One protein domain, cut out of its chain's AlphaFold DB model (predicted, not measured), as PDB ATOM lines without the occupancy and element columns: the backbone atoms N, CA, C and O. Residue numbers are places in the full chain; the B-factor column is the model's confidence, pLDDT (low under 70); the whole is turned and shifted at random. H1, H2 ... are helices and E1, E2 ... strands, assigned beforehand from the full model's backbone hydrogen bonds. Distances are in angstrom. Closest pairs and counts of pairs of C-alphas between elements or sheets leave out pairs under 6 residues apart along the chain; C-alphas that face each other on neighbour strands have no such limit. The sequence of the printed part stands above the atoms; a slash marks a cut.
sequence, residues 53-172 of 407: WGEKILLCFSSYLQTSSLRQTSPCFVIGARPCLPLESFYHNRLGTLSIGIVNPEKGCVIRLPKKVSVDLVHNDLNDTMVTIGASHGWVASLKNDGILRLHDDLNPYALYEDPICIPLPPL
ATOM      1  N   TRP A  53      18.142 -14.747 -12.379       34.31
ATOM      2  CA  TRP A  53      18.995 -14.009 -13.295       34.31
ATOM      3  C   TRP A  53      19.305 -12.672 -12.630       34.31
ATOM      4  O   TRP A  53      18.375 -11.944 -12.277       34.31
ATOM      5  N   GLY A  54      20.596 -12.401 -12.422       39.34
ATOM      6  CA  GLY A  54      21.081 -11.130 -11.902       39.34
ATOM      7  C   GLY A  54      20.526  -9.952 -12.701       39.34
ATOM      8  O   GLY A  54      20.023 -10.111 -13.822       39.34
ATOM      9  N   GLU A  55      20.594  -8.772 -12.094       45.69
ATOM     10  CA  GLU A  55      20.131  -7.506 -12.658       45.69
ATOM     11  C   GLU A  55      20.506  -7.389 -14.148       45.69
ATOM     12  O   GLU A  55      21.681  -7.424 -14.517       45.69
ATOM     13  N   LYS A  56      19.501  -7.330 -15.035       53.50
ATOM     14  CA  LYS A  56      19.714  -7.219 -16.486       53.50
ATOM     15  C   LYS A  56      20.241  -5.831 -16.824       53.50
ATOM     16  O   LYS A  56      19.569  -4.847 -16.550       53.50
ATOM     17  N   ILE A  57      21.379  -5.721 -17.492       55.94
ATOM     18  CA  ILE A  57      21.886  -4.406 -17.893       55.94
ATOM     19  C   ILE A  57      21.263  -3.995 -19.233       55.94
ATOM     20  O   ILE A  57      21.444  -4.673 -20.241       55.94
ATOM     21  N   LEU A  58      20.568  -2.852 -19.245       54.94
ATOM     22  CA  LEU A  58      20.027  -2.231 -20.452       54.94
ATOM     23  C   LEU A  58      20.985  -1.132 -20.941       54.94
ATOM     24  O   LEU A  58      20.978  -0.012 -20.433       54.94
ATOM     25  N   LEU A  59      21.843  -1.465 -21.905       57.66
ATOM     26  CA  LEU A  59      22.725  -0.502 -22.575       57.66
ATOM     27  C   LEU A  59      22.166  -0.180 -23.942       57.66
ATOM     28  O   LEU A  59      21.907  -1.108 -24.701       57.66
ATOM     29  N   CYS A  60      22.029   1.102 -24.260       60.34
ATOM     30  CA  CYS A  60      21.608   1.532 -25.585       60.34
ATOM     31  C   CYS A  60      22.809   1.939 -26.411       60.34
ATOM     32  O   CYS A  60      23.670   2.683 -25.941       60.34
ATOM     33  N   PHE A  61      22.841   1.453 -27.642       62.12
ATOM     34  CA  PHE A  61      23.894   1.757 -28.590       62.12
ATOM     35  C   PHE A  61      23.295   2.508 -29.768       62.12
ATOM     36  O   PHE A  61      22.343   2.040 -30.397       62.12
ATOM     37  N   SER A  62      23.891   3.650 -30.086       56.00
ATOM     38  CA  SER A  62      23.908   4.177 -31.441       56.00
ATOM     39  C   SER A  62      25.328   4.031 -31.958       56.00
ATOM     40  O   SER A  62      26.292   4.422 -31.300       56.00
ATOM     41  N   SER A  63      25.476   3.405 -33.120       48.88
ATOM     42  CA  SER A  63      26.757   3.382 -33.804       48.88
ATOM     43  C   SER A  63      26.662   4.300 -35.019       48.88
ATOM     44  O   SER A  63      25.895   4.061 -35.950       48.88
ATOM     45  N   TYR A  64      27.417   5.395 -34.971       46.50
ATOM     46  CA  TYR A  64      27.884   6.086 -36.166       46.50
ATOM     47  C   TYR A  64      29.293   5.555 -36.411       46.50
ATOM     48  O   TYR A  64      30.277   6.180 -36.022       46.50
ATOM     49  N   LEU A  65      29.391   4.333 -36.939       34.38
ATOM     50  CA  LEU A  65      30.685   3.768 -37.302       34.38
ATOM     51  C   LEU A  65      31.274   4.638 -38.421       34.38
ATOM     52  O   LEU A  65      30.715   4.707 -39.512       34.38
ATOM     53  N   GLN A  66      32.400   5.300 -38.152       32.38
ATOM     54  CA  GLN A  66      33.218   5.996 -39.155       32.38
ATOM     55  C   GLN A  66      34.056   5.013 -39.996       32.38
ATOM     56  O   GLN A  66      35.141   5.344 -40.467       32.38
ATOM     57  N   THR A  67      33.580   3.785 -40.204       28.23
ATOM     58  CA  THR A  67      34.164   2.889 -41.202       28.23
ATOM     59  C   THR A  67      33.412   3.074 -42.517       28.23
ATOM     60  O   THR A  67      32.238   3.427 -42.533       28.23
ATOM     61  N   SER A  68      34.117   2.890 -43.630       32.38
ATOM     62  CA  SER A  68      33.781   3.207 -45.032       32.38
ATOM     63  C   SER A  68      32.436   2.700 -45.601       32.38
ATOM     64  O   SER A  68      32.189   2.833 -46.798       32.38
ATOM     65  N   SER A  69      31.529   2.170 -44.779       33.44
ATOM     66  CA  SER A  69      30.150   1.852 -45.139       33.44
ATOM     67  C   SER A  69      29.152   2.739 -44.382       33.44
ATOM     68  O   SER A  69      28.953   2.582 -43.182       33.44
ATOM     69  N   LEU A  70      28.464   3.606 -45.127       38.50
ATOM     70  CA  LEU A  70      27.344   4.500 -44.772       38.50
ATOM     71  C   LEU A  70      26.086   3.819 -44.162       38.50
ATOM     72  O   LEU A  70      24.963   4.250 -44.414       38.50
ATOM     73  N   ARG A  71      26.203   2.738 -43.383       47.91
ATOM     74  CA  ARG A  71      25.038   2.084 -42.764       47.91
ATOM     75  C   ARG A  71      24.831   2.589 -41.340       47.91
ATOM     76  O   ARG A  71      25.452   2.095 -40.408       47.91
ATOM     77  N   GLN A  72      23.912   3.546 -41.181       58.72
ATOM     78  CA  GLN A  72      23.337   3.862 -39.872       58.72
ATOM     79  C   GLN A  72      22.674   2.604 -39.298       58.72
ATOM     80  O   GLN A  72      21.899   1.924 -39.975       58.72
ATOM     81  N   THR A  73      22.984   2.285 -38.046       68.00
ATOM     82  CA  THR A  73      22.429   1.121 -37.355       68.00
ATOM     83  C   THR A  73      21.268   1.537 -36.471       68.00
ATOM     84  O   THR A  73      21.425   2.470 -35.682       68.00
ATOM     85  N   SER A  74      20.132   0.835 -36.561       73.06
ATOM     86  CA  SER A  74      18.982   1.123 -35.695       73.06
ATOM     87  C   SER A  74      19.404   1.040 -34.231       73.06
ATOM     88  O   SER A  74      20.117   0.089 -33.884       73.06
ATOM     89  N   PRO A  75      18.951   1.969 -33.365       78.69
ATOM     90  CA  PRO A  75      19.200   1.872 -31.941       78.69
ATOM     91  C   PRO A  75      18.779   0.501 -31.424       78.69
ATOM     92  O   PRO A  75      17.698  -0.012 -31.743       78.69
ATOM     93  N   CYS A  76      19.650  -0.105 -30.635       77.31
ATOM     94  CA  CYS A  76      19.407  -1.392 -30.015       77.31
ATOM     95  C   CYS A  76      19.852  -1.359 -28.563       77.31
ATOM     96  O   CYS A  76      20.697  -0.546 -28.177       77.31
ATOM     97  N   PHE A  77      19.307  -2.279 -27.779       76.62
ATOM     98  CA  PHE A  77      19.699  -2.472 -26.401       76.62
ATOM     99  C   PHE A  77      20.087  -3.909 -26.099       76.62
ATOM    100  O   PHE A  77      19.553  -4.854 -26.682       76.62
ATOM    101  N   VAL A  78      21.007  -4.083 -25.160       77.94
ATOM    102  CA  VAL A  78      21.385  -5.411 -24.669       77.94
ATOM    103  C   VAL A  78      20.302  -5.927 -23.725       77.94
ATOM    104  O   VAL A  78      19.859  -5.217 -22.831       77.94
ATOM    105  N   ILE A  79      19.846  -7.161 -23.948       74.88
ATOM    106  CA  ILE A  79      18.847  -7.828 -23.096       74.88
ATOM    107  C   ILE A  79      19.520  -8.756 -22.087       74.88
ATOM    108  O   ILE A  79      19.023  -8.933 -20.973       74.88
ATOM    109  N   GLY A  80      20.567  -9.455 -22.522       77.06
ATOM    110  CA  GLY A  80      21.060 -10.625 -21.811       77.06
ATOM    111  C   GLY A  80      22.079 -11.434 -22.604       77.06
ATOM    112  O   GLY A  80      22.176 -11.316 -23.829       77.06
ATOM    113  N   ALA A  81      22.756 -12.331 -21.897       79.31
ATOM    114  CA  ALA A  81      23.500 -13.437 -22.485       79.31
ATOM    115  C   ALA A  81      22.713 -14.734 -22.252       79.31
ATOM    116  O   ALA A  81      22.458 -15.116 -21.112       79.31
ATOM    117  N   ARG A  82      22.283 -15.423 -23.314       74.81
ATOM    118  CA  ARG A  82      21.559 -16.700 -23.173       74.81
ATOM    119  C   ARG A  82      22.523 -17.886 -23.101       74.81
ATOM    120  O   ARG A  82      23.478 -17.899 -23.873       74.81
ATOM    121  N   PRO A  83      22.250 -18.913 -22.281       70.69
ATOM    122  CA  PRO A  83      23.029 -20.141 -22.278       70.69
ATOM    123  C   PRO A  83      23.166 -20.755 -23.669       70.69
ATOM    124  O   PRO A  83      22.172 -20.956 -24.370       70.69
ATOM    125  N   CYS A  84      24.405 -21.055 -24.056       64.38
ATOM    126  CA  CYS A  84      24.703 -21.883 -25.218       64.38
ATOM    127  C   CYS A  84      24.598 -23.358 -24.812       64.38
ATOM    128  O   CYS A  84      25.047 -23.730 -23.729       64.38
ATOM    129  N   LEU A  85      24.039 -24.206 -25.679       58.53
ATOM    130  CA  LEU A  85      24.171 -25.655 -25.523       58.53
ATOM    131  C   LEU A  85      25.504 -26.116 -26.142       58.53
ATOM    132  O   LEU A  85      25.839 -25.640 -27.229       58.53
ATOM    133  N   PRO A  86      26.247 -27.034 -25.496       62.69
ATOM    134  CA  PRO A  86      25.953 -27.660 -24.203       62.69
ATOM    135  C   PRO A  86      26.176 -26.707 -23.010       62.69
ATOM    136  O   PRO A  86      27.134 -25.928 -22.982       62.69
ATOM    137  N   LEU A  87      25.282 -26.807 -22.014       62.94
ATOM    138  CA  LEU A  87      25.222 -25.949 -20.817       62.94
ATOM    139  C   LEU A  87      26.523 -25.937 -19.998       62.94
ATOM    140  O   LEU A  87      26.768 -24.976 -19.274       62.94
ATOM    141  N   GLU A  88      27.381 -26.951 -20.135       58.66
ATOM    142  CA  GLU A  88      28.702 -27.010 -19.494       58.66
ATOM    143  C   GLU A  88      29.546 -25.757 -19.777       58.66
ATOM    144  O   GLU A  88      30.147 -25.199 -18.865       58.66
ATOM    145  N   SER A  89      29.526 -25.247 -21.014       56.00
ATOM    146  CA  SER A  89      30.245 -24.016 -21.385       56.00
ATOM    147  C   SER A  89      29.702 -22.763 -20.684       56.00
ATOM    148  O   SER A  89      30.461 -21.844 -20.377       56.00
ATOM    149  N   PHE A  90      28.404 -22.738 -20.380       57.97
ATOM    150  CA  PHE A  90      27.757 -21.646 -19.658       57.97
ATOM    151  C   PHE A  90      28.083 -21.692 -18.159       57.97
ATOM    152  O   PHE A  90      28.391 -20.658 -17.575       57.97
ATOM    153  N   TYR A  91      28.076 -22.878 -17.543       62.72
ATOM    154  CA  TYR A  91      28.377 -23.027 -16.114       62.72
ATOM    155  C   TYR A  91      29.876 -22.944 -15.793       62.72
ATOM    156  O   TYR A  91      30.228 -22.391 -14.754       62.72
ATOM    157  N   HIS A  92      30.754 -23.441 -16.671       63.44
ATOM    158  CA  HIS A  92      32.204 -23.410 -16.444       63.44
ATOM    159  C   HIS A  92      32.865 -22.117 -16.921       63.44
ATOM    160  O   HIS A  92      33.674 -21.551 -16.194       63.44
ATOM    161  N   ASN A  93      32.514 -21.632 -18.118       66.12
ATOM    162  CA  ASN A  93      33.190 -20.476 -18.718       66.12
ATOM    163  C   ASN A  93      32.384 -19.180 -18.597       66.12
ATOM    164  O   ASN A  93      32.868 -18.140 -19.032       66.12
ATOM    165  N   ARG A  94      31.161 -19.226 -18.038       77.50
ATOM    166  CA  ARG A  94      30.266 -18.061 -17.893       77.50
ATOM    167  C   ARG A  94      30.074 -17.317 -19.225       77.50
ATOM    168  O   ARG A  94      30.010 -16.094 -19.257       77.50
ATOM    169  N   LEU A  95      29.977 -18.054 -20.337       77.44
ATOM    170  CA  LEU A  95      29.766 -17.506 -21.684       77.44
ATOM    171  C   LEU A  95      28.358 -17.819 -22.197       77.44
ATOM    172  O   LEU A  95      27.897 -18.957 -22.108       77.44
ATOM    173  N   GLY A  96      27.701 -16.830 -22.807       78.69
ATOM    174  CA  GLY A  96      26.388 -16.980 -23.438       78.69
ATOM    175  C   GLY A  96      26.299 -16.323 -24.818       78.69
ATOM    176  O   GLY A  96      27.175 -15.570 -25.227       78.69
ATOM    177  N   THR A  97      25.226 -16.614 -25.551       81.69
ATOM    178  CA  THR A  97      24.886 -15.971 -26.828       81.69
ATOM    179  C   THR A  97      24.247 -14.608 -26.567       81.69
ATOM    180  O   THR A  97      23.229 -14.524 -25.866       81.69
ATOM    181  N   LEU A  98      24.804 -13.551 -27.157       82.38
ATOM    182  CA  LEU A  98      24.304 -12.185 -27.018       82.38
ATOM    183  C   LEU A  98      22.873 -12.060 -27.559       82.38
ATOM    184  O   LEU A  98      22.575 -12.372 -28.716       82.38
ATOM    185  N   SER A  99      21.972 -11.577 -26.705       79.62
ATOM    186  CA  SER A  99      20.603 -11.219 -27.072       79.62
ATOM    187  C   SER A  99      20.442  -9.705 -27.019       79.62
ATOM    188  O   SER A  99      20.639  -9.095 -25.967       79.62
ATOM    189  N   ILE A 100      20.032  -9.117 -28.141       78.19
ATOM    190  CA  ILE A 100      19.741  -7.688 -28.259       78.19
ATOM    191  C   ILE A 100      18.266  -7.470 -28.602       78.19
ATOM    192  O   ILE A 100      17.625  -8.301 -29.247       78.19
ATOM    193  N   GLY A 101      17.715  -6.345 -28.172       75.56
ATOM    194  CA  GLY A 101      16.437  -5.828 -28.641       75.56
ATOM    195  C   GLY A 101      16.682  -4.682 -29.607       75.56
ATOM    196  O   GLY A 101      17.464  -3.785 -29.304       75.56
ATOM    197  N   ILE A 102      16.015  -4.682 -30.758       74.44
ATOM    198  CA  ILE A 102      15.924  -3.465 -31.565       74.44
ATOM    199  C   ILE A 102      14.921  -2.544 -30.881       74.44
ATOM    200  O   ILE A 102      13.801  -2.958 -30.565       74.44
ATOM    201  N   VAL A 103      15.306  -1.284 -30.700       69.12
ATOM    202  CA  VAL A 103      14.359  -0.226 -30.363       69.12
ATOM    203  C   VAL A 103      13.512   0.026 -31.612       69.12
ATOM    204  O   VAL A 103      13.838   0.858 -32.447       69.12
ATOM    205  N   ASN A 104      12.445  -0.746 -31.787       67.56
ATOM    206  CA  ASN A 104      11.438  -0.502 -32.811       67.56
ATOM    207  C   ASN A 104      10.096  -0.256 -32.104       67.56
ATOM    208  O   ASN A 104       9.595  -1.171 -31.443       67.56
ATOM    209  N   PRO A 105       9.511   0.949 -32.224       58.81
ATOM    210  CA  PRO A 105       8.259   1.281 -31.544       58.81
ATOM    211  C   PRO A 105       7.021   0.529 -32.057       58.81
ATOM    212  O   PRO A 105       6.025   0.462 -31.341       58.81
ATOM    213  N   GLU A 106       7.050  -0.022 -33.272       58.81
ATOM    214  CA  GLU A 106       5.900  -0.687 -33.906       58.81
ATOM    215  C   GLU A 106       5.934  -2.209 -33.763       58.81
ATOM    216  O   GLU A 106       4.898  -2.857 -33.621       58.81
ATOM    217  N   LYS A 107       7.131  -2.796 -33.814       57.38
ATOM    218  CA  LYS A 107       7.350  -4.240 -33.710       57.38
ATOM    219  C   LYS A 107       8.623  -4.464 -32.913       57.38
ATOM    220  O   LYS A 107       9.697  -4.606 -33.491       57.38
ATOM    221  N   GLY A 108       8.513  -4.469 -31.585       59.69
ATOM    222  CA  GLY A 108       9.632  -4.848 -30.725       59.69
ATOM    223  C   GLY A 108      10.194  -6.193 -31.191       59.69
ATOM    224  O   GLY A 108       9.475  -7.192 -31.224       59.69
ATOM    225  N   CYS A 109      11.456  -6.211 -31.618       65.06
ATOM    226  CA  CYS A 109      12.090  -7.401 -32.171       65.06
ATOM    227  C   CYS A 109      13.325  -7.744 -31.349       65.06
ATOM    228  O   CYS A 109      14.229  -6.924 -31.189       65.06
ATOM    229  N   VAL A 110      13.353  -8.968 -30.822       66.38
ATOM    230  CA  VAL A 110      14.526  -9.522 -30.148       66.38
ATOM    231  C   VAL A 110      15.347 -10.279 -31.176       66.38
ATOM    232  O   VAL A 110      14.881 -11.275 -31.731       66.38
ATOM    233  N   ILE A 111      16.578  -9.831 -31.391       69.94
ATOM    234  CA  ILE A 111      17.539 -10.488 -32.268       69.94
ATOM    235  C   ILE A 111      18.554 -11.231 -31.410       69.94
ATOM    236  O   ILE A 111      19.072 -10.724 -30.413       69.94
ATOM    237  N   ARG A 112      18.838 -12.466 -31.815       68.38
ATOM    238  CA  ARG A 112      19.937 -13.251 -31.260       68.38
ATOM    239  C   ARG A 112      21.081 -13.180 -32.240       68.38
ATOM    240  O   ARG A 112      20.919 -13.569 -33.395       68.38
ATOM    241  N   LEU A 113      22.208 -12.676 -31.772       72.38
ATOM    242  CA  LEU A 113      23.415 -12.641 -32.573       72.38
ATOM    243  C   LEU A 113      24.238 -13.872 -32.227       72.38
ATOM    244  O   LEU A 113      24.348 -14.185 -31.043       72.38
ATOM    245  N   PRO A 114      24.849 -14.558 -33.205       73.19
ATOM    246  CA  PRO A 114      25.757 -15.675 -32.956       73.19
ATOM    247  C   PRO A 114      27.103 -15.196 -32.372       73.19
ATOM    248  O   PRO A 114      28.160 -15.693 -32.736       73.19
ATOM    249  N   LYS A 115      27.071 -14.204 -31.475       78.94
ATOM    250  CA  LYS A 115      28.218 -13.637 -30.773       78.94
ATOM    251  C   LYS A 115      28.229 -14.175 -29.347       78.94
ATOM    252  O   LYS A 115      27.217 -14.092 -28.645       78.94
ATOM    253  N   LYS A 116      29.357 -14.752 -28.932       81.00
ATOM    254  CA  LYS A 116      29.567 -15.199 -27.551       81.00
ATOM    255  C   LYS A 116      30.024 -14.017 -26.708       81.00
ATOM    256  O   LYS A 116      30.898 -13.273 -27.131       81.00
ATOM    257  N   VAL A 117      29.431 -13.860 -25.533       82.00
ATOM    258  CA  VAL A 117      29.733 -12.773 -24.599       82.00
ATOM    259  C   VAL A 117      29.820 -13.313 -23.180       82.00
ATOM    260  O   VAL A 117      29.168 -14.310 -22.846       82.00
ATOM    261  N   SER A 118      30.611 -12.644 -22.344       81.00
ATOM    262  CA  SER A 118      30.653 -12.940 -20.914       81.00
ATOM    263  C   SER A 118      29.309 -12.624 -20.260       81.00
ATOM    264  O   SER A 118      28.771 -11.526 -20.405       81.00
ATOM    265  N   VAL A 119      28.775 -13.589 -19.513       76.88
ATOM    266  CA  VAL A 119      27.577 -13.427 -18.682       76.88
ATOM    267  C   VAL A 119      27.805 -12.325 -17.650       76.88
ATOM    268  O   VAL A 119      26.889 -11.548 -17.409       76.88
ATOM    269  N   ASP A 120      29.030 -12.186 -17.139       78.44
ATOM    270  CA  ASP A 120      29.415 -11.198 -16.118       78.44
ATOM    271  C   ASP A 120      29.337  -9.752 -16.626       78.44
ATOM    272  O   ASP A 120      29.196  -8.818 -15.846       78.44
ATOM    273  N   LEU A 121      29.437  -9.556 -17.944       78.50
ATOM    274  CA  LEU A 121      29.341  -8.239 -18.572       78.50
ATOM    275  C   LEU A 121      27.876  -7.800 -18.757       78.50
ATOM    276  O   LEU A 121      27.596  -6.604 -18.870       78.50
ATOM    277  N   VAL A 122      26.938  -8.754 -18.797       74.00
ATOM    278  CA  VAL A 122      25.510  -8.504 -19.072       74.00
ATOM    279  C   VAL A 122      24.620  -8.662 -17.839       74.00
ATOM    280  O   VAL A 122      23.564  -8.030 -17.740       74.00
ATOM    281  N   HIS A 123      25.052  -9.495 -16.902       69.06
ATOM    282  CA  HIS A 123      24.415  -9.724 -15.621       69.06
ATOM    283  C   HIS A 123      25.418  -9.351 -14.540       69.06
ATOM    284  O   HIS A 123      26.441 -10.017 -14.398       69.06
ATOM    285  N   ASN A 124      25.106  -8.311 -13.769       61.97
ATOM    286  CA  ASN A 124      25.827  -8.089 -12.523       61.97
ATOM    287  C   ASN A 124      25.534  -9.306 -11.625       61.97
ATOM    288  O   ASN A 124      24.372  -9.603 -11.327       61.97
ATOM    289  N   ASP A 125      26.568 -10.085 -11.310       55.09
ATOM    290  CA  ASP A 125      26.444 -11.275 -10.465       55.09
ATOM    291  C   ASP A 125      26.167 -10.871  -9.010       55.09
ATOM    292  O   ASP A 125      26.608  -9.819  -8.558       55.09
ATOM    293  N   LEU A 126      25.518 -11.750  -8.243       45.88
ATOM    294  CA  LEU A 126      25.290 -11.594  -6.799       45.88
ATOM    295  C   LEU A 126      26.598 -11.443  -5.999       45.88
ATOM    296  O   LEU A 126      26.576 -10.959  -4.871       45.88
ATOM    297  N   ASN A 127      27.723 -11.872  -6.578       51.62
ATOM    298  CA  ASN A 127      29.056 -11.784  -5.985       51.62
ATOM    299  C   ASN A 127      29.829 -10.503  -6.369       51.62
ATOM    300  O   ASN A 127      31.005 -10.406  -6.017       51.62
ATOM    301  N   ASP A 128      29.224  -9.569  -7.122       55.78
ATOM    302  CA  ASP A 128      29.811  -8.267  -7.501       55.78
ATOM    303  C   ASP A 128      31.242  -8.364  -8.074       55.78
ATOM    304  O   ASP A 128      32.092  -7.503  -7.866       55.78
ATOM    305  N   THR A 129      31.565  -9.437  -8.803       64.50
ATOM    306  CA  THR A 129      32.935  -9.638  -9.317       64.50
ATOM    307  C   THR A 129      33.312  -8.652 -10.425       64.50
ATOM    308  O   THR A 129      34.498  -8.381 -10.653       64.50
ATOM    309  N   MET A 130      32.298  -8.118 -11.108       72.06
ATOM    310  CA  MET A 130      32.397  -7.203 -12.232       72.06
ATOM    311  C   MET A 130      31.137  -6.338 -12.294       72.06
ATOM    312  O   MET A 130      30.028  -6.861 -12.250       72.06
ATOM    313  N   VAL A 131      31.321  -5.026 -12.420       79.81
ATOM    314  CA  VAL A 131      30.237  -4.050 -12.546       79.81
ATOM    315  C   VAL A 131      30.338  -3.367 -13.900       79.81
ATOM    316  O   VAL A 131      31.350  -2.732 -14.214       79.81
ATOM    317  N   THR A 132      29.277  -3.454 -14.698       83.62
ATOM    318  CA  THR A 132      29.161  -2.684 -15.942       83.62
ATOM    319  C   THR A 132      28.703  -1.262 -15.640       83.62
ATOM    320  O   THR A 132      27.653  -1.037 -15.036       83.62
ATOM    321  N   ILE A 133      29.497  -0.289 -16.083       84.88
ATOM    322  CA  ILE A 133      29.314   1.132 -15.770       84.88
ATOM    323  C   ILE A 133      28.381   1.796 -16.783       84.88
ATOM    324  O   ILE A 133      27.475   2.536 -16.409       84.88
ATOM    325  N   GLY A 134      28.609   1.543 -18.069       84.38
ATOM    326  CA  GLY A 134      27.928   2.216 -19.169       84.38
ATOM    327  C   GLY A 134      28.620   1.942 -20.499       84.38
ATOM    328  O   GLY A 134      29.575   1.164 -20.556       84.38
ATOM    329  N   ALA A 135      28.150   2.594 -21.559       84.25
ATOM    330  CA  ALA A 135      28.747   2.496 -22.884       84.25
ATOM    331  C   ALA A 135      28.957   3.866 -23.534       84.25
ATOM    332  O   ALA A 135      28.176   4.792 -23.319       84.25
ATOM    333  N   SER A 136      29.991   3.954 -24.364       86.25
ATOM    334  CA  SER A 136      30.337   5.111 -25.188       86.25
ATOM    335  C   SER A 136      30.849   4.600 -26.531       86.25
ATOM    336  O   SER A 136      31.600   3.630 -26.572       86.25
ATOM    337  N   HIS A 137      30.394   5.188 -27.638       83.62
ATOM    338  CA  HIS A 137      30.804   4.818 -29.003       83.62
ATOM    339  C   HIS A 137      30.873   3.304 -29.322       83.62
ATOM    340  O   HIS A 137      31.772   2.853 -30.027       83.62
ATOM    341  N   GLY A 138      29.933   2.502 -28.817       81.00
ATOM    342  CA  GLY A 138      29.927   1.048 -29.049       81.00
ATOM    343  C   GLY A 138      30.755   0.230 -28.054       81.00
ATOM    344  O   GLY A 138      30.565  -0.977 -27.981       81.00
ATOM    345  N   TRP A 139      31.600   0.866 -27.245       88.69
ATOM    346  CA  TRP A 139      32.397   0.211 -26.213       88.69
ATOM    347  C   TRP A 139      31.690   0.236 -24.869       88.69
ATOM    348  O   TRP A 139      31.078   1.235 -24.492       88.69
ATOM    349  N   VAL A 140      31.812  -0.852 -24.118       89.50
ATOM    350  CA  VAL A 140      31.249  -1.004 -22.777       89.50
ATOM    351  C   VAL A 140      32.353  -0.934 -21.743       89.50
ATOM    352  O   VAL A 140      33.321  -1.686 -21.807       89.50
ATOM    353  N   ALA A 141      32.188  -0.052 -20.764       91.19
ATOM    354  CA  ALA A 141      33.106   0.075 -19.648       91.19
ATOM    355  C   ALA A 141      32.667  -0.810 -18.477       91.19
ATOM    356  O   ALA A 141      31.508  -0.777 -18.054       91.19
ATOM    357  N   SER A 142      33.611  -1.553 -17.906       90.44
ATOM    358  CA  SER A 142      33.387  -2.377 -16.715       90.44
ATOM    359  C   SER A 142      34.513  -2.227 -15.701       90.44
ATOM    360  O   SER A 142      35.677  -2.139 -16.103       90.44
ATOM    361  N   LEU A 143      34.197  -2.332 -14.416       87.31
ATOM    362  CA  LEU A 143      35.180  -2.400 -13.338       87.31
ATOM    363  C   LEU A 143      35.095  -3.764 -12.649       87.31
ATOM    364  O   LEU A 143      34.022  -4.161 -12.204       87.31
ATOM    365  N   LYS A 144      36.217  -4.484 -12.568       82.62
ATOM    366  CA  LYS A 144      36.327  -5.718 -11.771       82.62
ATOM    367  C   LYS A 144      36.902  -5.418 -10.387       82.62
ATOM    368  O   LYS A 144      37.479  -4.356 -10.155       82.62
ATOM    369  N   ASN A 145      36.828  -6.403  -9.494       78.19
ATOM    370  CA  ASN A 145      37.388  -6.324  -8.137       78.19
ATOM    371  C   ASN A 145      38.910  -6.118  -8.074       78.19
ATOM    372  O   ASN A 145      39.432  -5.756  -7.024       78.19
ATOM    373  N   ASP A 146      39.626  -6.310  -9.183       82.31
ATOM    374  CA  ASP A 146      41.046  -5.962  -9.293       82.31
ATOM    375  C   ASP A 146      41.306  -4.450  -9.418       82.31
ATOM    376  O   ASP A 146      42.459  -4.025  -9.445       82.31
ATOM    377  N   GLY A 147      40.251  -3.629  -9.492       81.62
ATOM    378  CA  GLY A 147      40.351  -2.176  -9.616       81.62
ATOM    379  C   GLY A 147      40.761  -1.698 -11.012       81.62
ATOM    380  O   GLY A 147      41.047  -0.512 -11.187       81.62
ATOM    381  N   ILE A 148      40.792  -2.595 -12.005       88.81
ATOM    382  CA  ILE A 148      41.170  -2.280 -13.383       88.81
ATOM    383  C   ILE A 148      39.907  -2.066 -14.216       88.81
ATOM    384  O   ILE A 148      39.117  -2.989 -14.455       88.81
ATOM    385  N   LEU A 149      39.747  -0.832 -14.691       92.25
ATOM    386  CA  LEU A 149      38.715  -0.459 -15.651       92.25
ATOM    387  C   LEU A 149      39.043  -1.072 -17.020       92.25
ATOM    388  O   LEU A 149      40.186  -1.024 -17.472       92.25
ATOM    389  N   ARG A 150      38.045  -1.656 -17.679       93.06
ATOM    390  CA  ARG A 150      38.189  -2.309 -18.987       93.06
ATOM    391  C   ARG A 150      37.146  -1.801 -19.965       93.06
ATOM    392  O   ARG A 150      36.000  -1.600 -19.561       93.06
ATOM    393  N   LEU A 151      37.550  -1.636 -21.220       93.25
ATOM    394  CA  LEU A 151      36.662  -1.354 -22.343       93.25
ATOM    395  C   LEU A 151      36.479  -2.628 -23.165       93.25
ATOM    396  O   LEU A 151      37.471  -3.245 -23.538       93.25
ATOM    397  N   HIS A 152      35.230  -2.991 -23.444       90.50
ATOM    398  CA  HIS A 152      34.849  -4.197 -24.184       90.50
ATOM    399  C   HIS A 152      34.041  -3.827 -25.421       90.50
ATOM    400  O   HIS A 152      33.114  -3.019 -25.319       90.50
ATOM    401  N   ASP A 153      34.315  -4.455 -26.558       88.19
ATOM    402  CA  ASP A 153      33.449  -4.381 -27.741       88.19
ATOM    403  C   ASP A 153      32.482  -5.582 -27.842       88.19
ATOM    404  O   ASP A 153      31.650  -5.656 -28.750       88.19
ATOM    405  N   ASP A 154      32.534  -6.514 -26.885       83.44
ATOM    406  CA  ASP A 154      31.747  -7.750 -26.817       83.44
ATOM    407  C   ASP A 154      30.251  -7.498 -27.018       83.44
ATOM    408  O   ASP A 154      29.575  -8.227 -27.745       83.44
ATOM    409  N   LEU A 155      29.731  -6.434 -26.403       80.50
ATOM    410  CA  LEU A 155      28.312  -6.089 -26.463       80.50
ATOM    411  C   LEU A 155      27.943  -5.241 -27.680       80.50
ATOM    412  O   LEU A 155      26.757  -5.003 -27.900       80.50
ATOM    413  N   ASN A 156      28.924  -4.821 -28.486       80.44
ATOM    414  CA  ASN A 156      28.666  -4.182 -29.764       80.44
ATOM    415  C   ASN A 156      28.178  -5.239 -30.769       80.44
ATOM    416  O   ASN A 156      28.956  -6.115 -31.169       80.44
ATOM    417  N   PRO A 157      26.917  -5.165 -31.227       73.62
ATOM    418  CA  PRO A 157      26.383  -6.122 -32.189       73.62
ATOM    419  C   PRO A 157      27.031  -6.028 -33.579       73.62
ATOM    420  O   PRO A 157      26.842  -6.930 -34.396       73.62
ATOM    421  N   TYR A 158      27.778  -4.954 -33.846       73.69
ATOM    422  CA  TYR A 158      28.427  -4.676 -35.128       73.69
ATOM    423  C   TYR A 158      29.954  -4.827 -35.090       73.69
ATOM    424  O   TYR A 158      30.599  -4.640 -36.119       73.69
ATOM    425  N   ALA A 159      30.539  -5.154 -33.932       74.38
ATOM    426  CA  ALA A 159      31.959  -5.495 -33.849       74.38
ATOM    427  C   ALA A 159      32.236  -6.871 -34.482       74.38
ATOM    428  O   ALA A 159      31.326  -7.695 -34.624       74.38
ATOM    429  N   LEU A 160      33.491  -7.105 -34.880       66.19
ATOM    430  CA  LEU A 160      33.908  -8.348 -35.531       66.19
ATOM    431  C   LEU A 160      33.621  -9.559 -34.625       66.19
ATOM    432  O   LEU A 160      33.753  -9.497 -33.406       66.19
ATOM    433  N   TYR A 161      33.169 -10.657 -35.234       60.72
ATOM    434  CA  TYR A 161      32.655 -11.827 -34.510       60.72
ATOM    435  C   TYR A 161      33.744 -12.753 -33.968       60.72
ATOM    436  O   TYR A 161      33.445 -13.558 -33.086       60.72
ATOM    437  N   GLU A 162      34.953 -12.696 -34.528       62.47
ATOM    438  CA  GLU A 162      35.947 -13.751 -34.320       62.47
ATOM    439  C   GLU A 162      36.710 -13.596 -33.003       62.47
ATOM    440  O   GLU A 162      36.902 -14.608 -32.339       62.47
ATOM    441  N   ASP A 163      37.000 -12.365 -32.554       66.38
ATOM    442  CA  ASP A 163      37.680 -12.104 -31.280       66.38
ATOM    443  C   ASP A 163      37.219 -10.769 -30.654       66.38
ATOM    444  O   ASP A 163      37.562  -9.707 -31.180       66.38
ATOM    445  N   PRO A 164      36.444 -10.784 -29.550       77.19
ATOM    446  CA  PRO A 164      36.121  -9.565 -28.820       77.19
ATOM    447  C   PRO A 164      37.379  -8.886 -28.268       77.19
ATOM    448  O   PRO A 164      38.273  -9.536 -27.713       77.19
ATOM    449  N   ILE A 165      37.430  -7.565 -28.380       86.62
ATOM    450  CA  ILE A 165      38.535  -6.741 -27.909       86.62
ATOM    451  C   ILE A 165      38.225  -6.251 -26.495       86.62
ATOM    452  O   ILE A 165      37.240  -5.553 -26.251       86.62
ATOM    453  N   CYS A 166      39.134  -6.557 -25.569       89.12
ATOM    454  CA  CYS A 166      39.133  -6.019 -24.215       89.12
ATOM    455  C   CYS A 166      40.398  -5.184 -23.988       89.12
ATOM    456  O   CYS A 166      41.504  -5.725 -23.925       89.12
ATOM    457  N   ILE A 167      40.234  -3.877 -23.787       91.44
ATOM    458  CA  ILE A 167      41.333  -2.951 -23.496       91.44
ATOM    459  C   ILE A 167      41.387  -2.707 -21.981       91.44
ATOM    460  O   ILE A 167      40.486  -2.056 -21.440       91.44
ATOM    461  N   PRO A 168      42.407  -3.209 -21.261       92.94
ATOM    462  CA  PRO A 168      42.625  -2.838 -19.872       92.94
ATOM    463  C   PRO A 168      43.192  -1.419 -19.797       92.94
ATOM    464  O   PRO A 168      44.200  -1.101 -20.426       92.94
ATOM    465  N   LEU A 169      42.553  -0.570 -19.002       93.81
ATOM    466  CA  LEU A 169      43.062   0.761 -18.690       93.81
ATOM    467  C   LEU A 169      44.015   0.688 -17.486       93.81
ATOM    468  O   LEU A 169      44.041  -0.323 -16.777       93.81
ATOM    469  N   PRO A 170      44.824   1.729 -17.229       92.62
ATOM    470  CA  PRO A 170      45.743   1.715 -16.096       92.62
ATOM    471  C   PRO A 170      44.984   1.571 -14.762       92.62
ATOM    472  O   PRO A 170      43.812   1.951 -14.677       92.62
ATOM    473  N   PRO A 171      45.620   1.074 -13.687       92.38
ATOM    474  CA  PRO A 171      45.010   1.069 -12.359       92.38
ATOM    475  C   PRO A 171      44.605   2.482 -11.922       92.38
ATOM    476  O   PRO A 171      45.377   3.429 -12.080       92.38
ATOM    477  N   LEU A 172      43.394   2.632 -11.385       92.06
ATOM    478  CA  LEU A 172      42.866   3.933 -10.968       92.06
ATOM    479  C   LEU A 172      43.697   4.530  -9.822       92.06
ATOM    480  O   LEU A 172      43.973   3.869  -8.821       92.06
TER     481      LEU A 172
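Overview. This is residues 53 to 172 of the 407 residues of an uncharacterized protein of Brassica cretica (UniProt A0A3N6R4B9). Two small antiparallel sheets form two sides of the domain, with short helix H2 between them; helix H1 sits at one end of the three-stranded sheet. The 120 printed residues run E1 H1 E2 E3 H2 E4 E5 E6 E7, with sheet orders E1 - E2 - E3 and E4 - E5 - E6 - E7. The class is mostly strand, with under half of the residues in named elements. The whole is compact, with a radius of gyration of the C-alphas of 14.5 A and spans of 39 by 35 by 27 A.

Arrangement. From Trp 53, go to residues 60 to 61, which pair antiparallel with residues 76 to 77 of E1, residues 76 to 83. E1 neighbours E2, residues 95 to 102; look for N 77 and O 101, 2.8 A apart. E2 and E3, residues 109 to 118, form a hairpin with N 98 and O 115 at 2.9 A. E3 bends by 83 degrees at residue 115. H1, residues 88 to 93, stands at this strongly twisted sheet's level, its height 1.9 A; the closest C-alphas to E2 are Phe 90 and Gly 96, 6.2 A. H2, residues 119 to 122, lies over E2 at a height of 7.8 A over the sheet. With residues 120 to 122 it only grazes the other sheet, a meander, each strand the antiparallel neighbour of the one before: E4, residues 130 to 136, E5, 139 to 144, E6, 149 to 152, and E7, 166 to 168. Find N 133 and O 141 at 2.9 A, N 142 and O 150 at 2.9 A, and N 167 and O 151 at 2.8 A. E1 and E4 are apart. Every O i to N i+4 pair in H1 is within hydrogen-bond range; H2 is too short for one.

Along the chain. Find C-alpha 76 at (19.407, -1.392, -30.015); from there E1 runs 20.6 A. E2 spans 22.1 A, E3 22.4 A and E4 18.0 A. E7 ends at C-alpha 168, (42.625, -2.838, -19.872).

Size, cuts and confidence. The C-alphas farthest apart, Glu 106 and Pro 171, are 44.7 A apart. The printed part has no cut; the link E6 to E7 is long. Confidence is low, under 70, in 52 residues, among them 53 to 73.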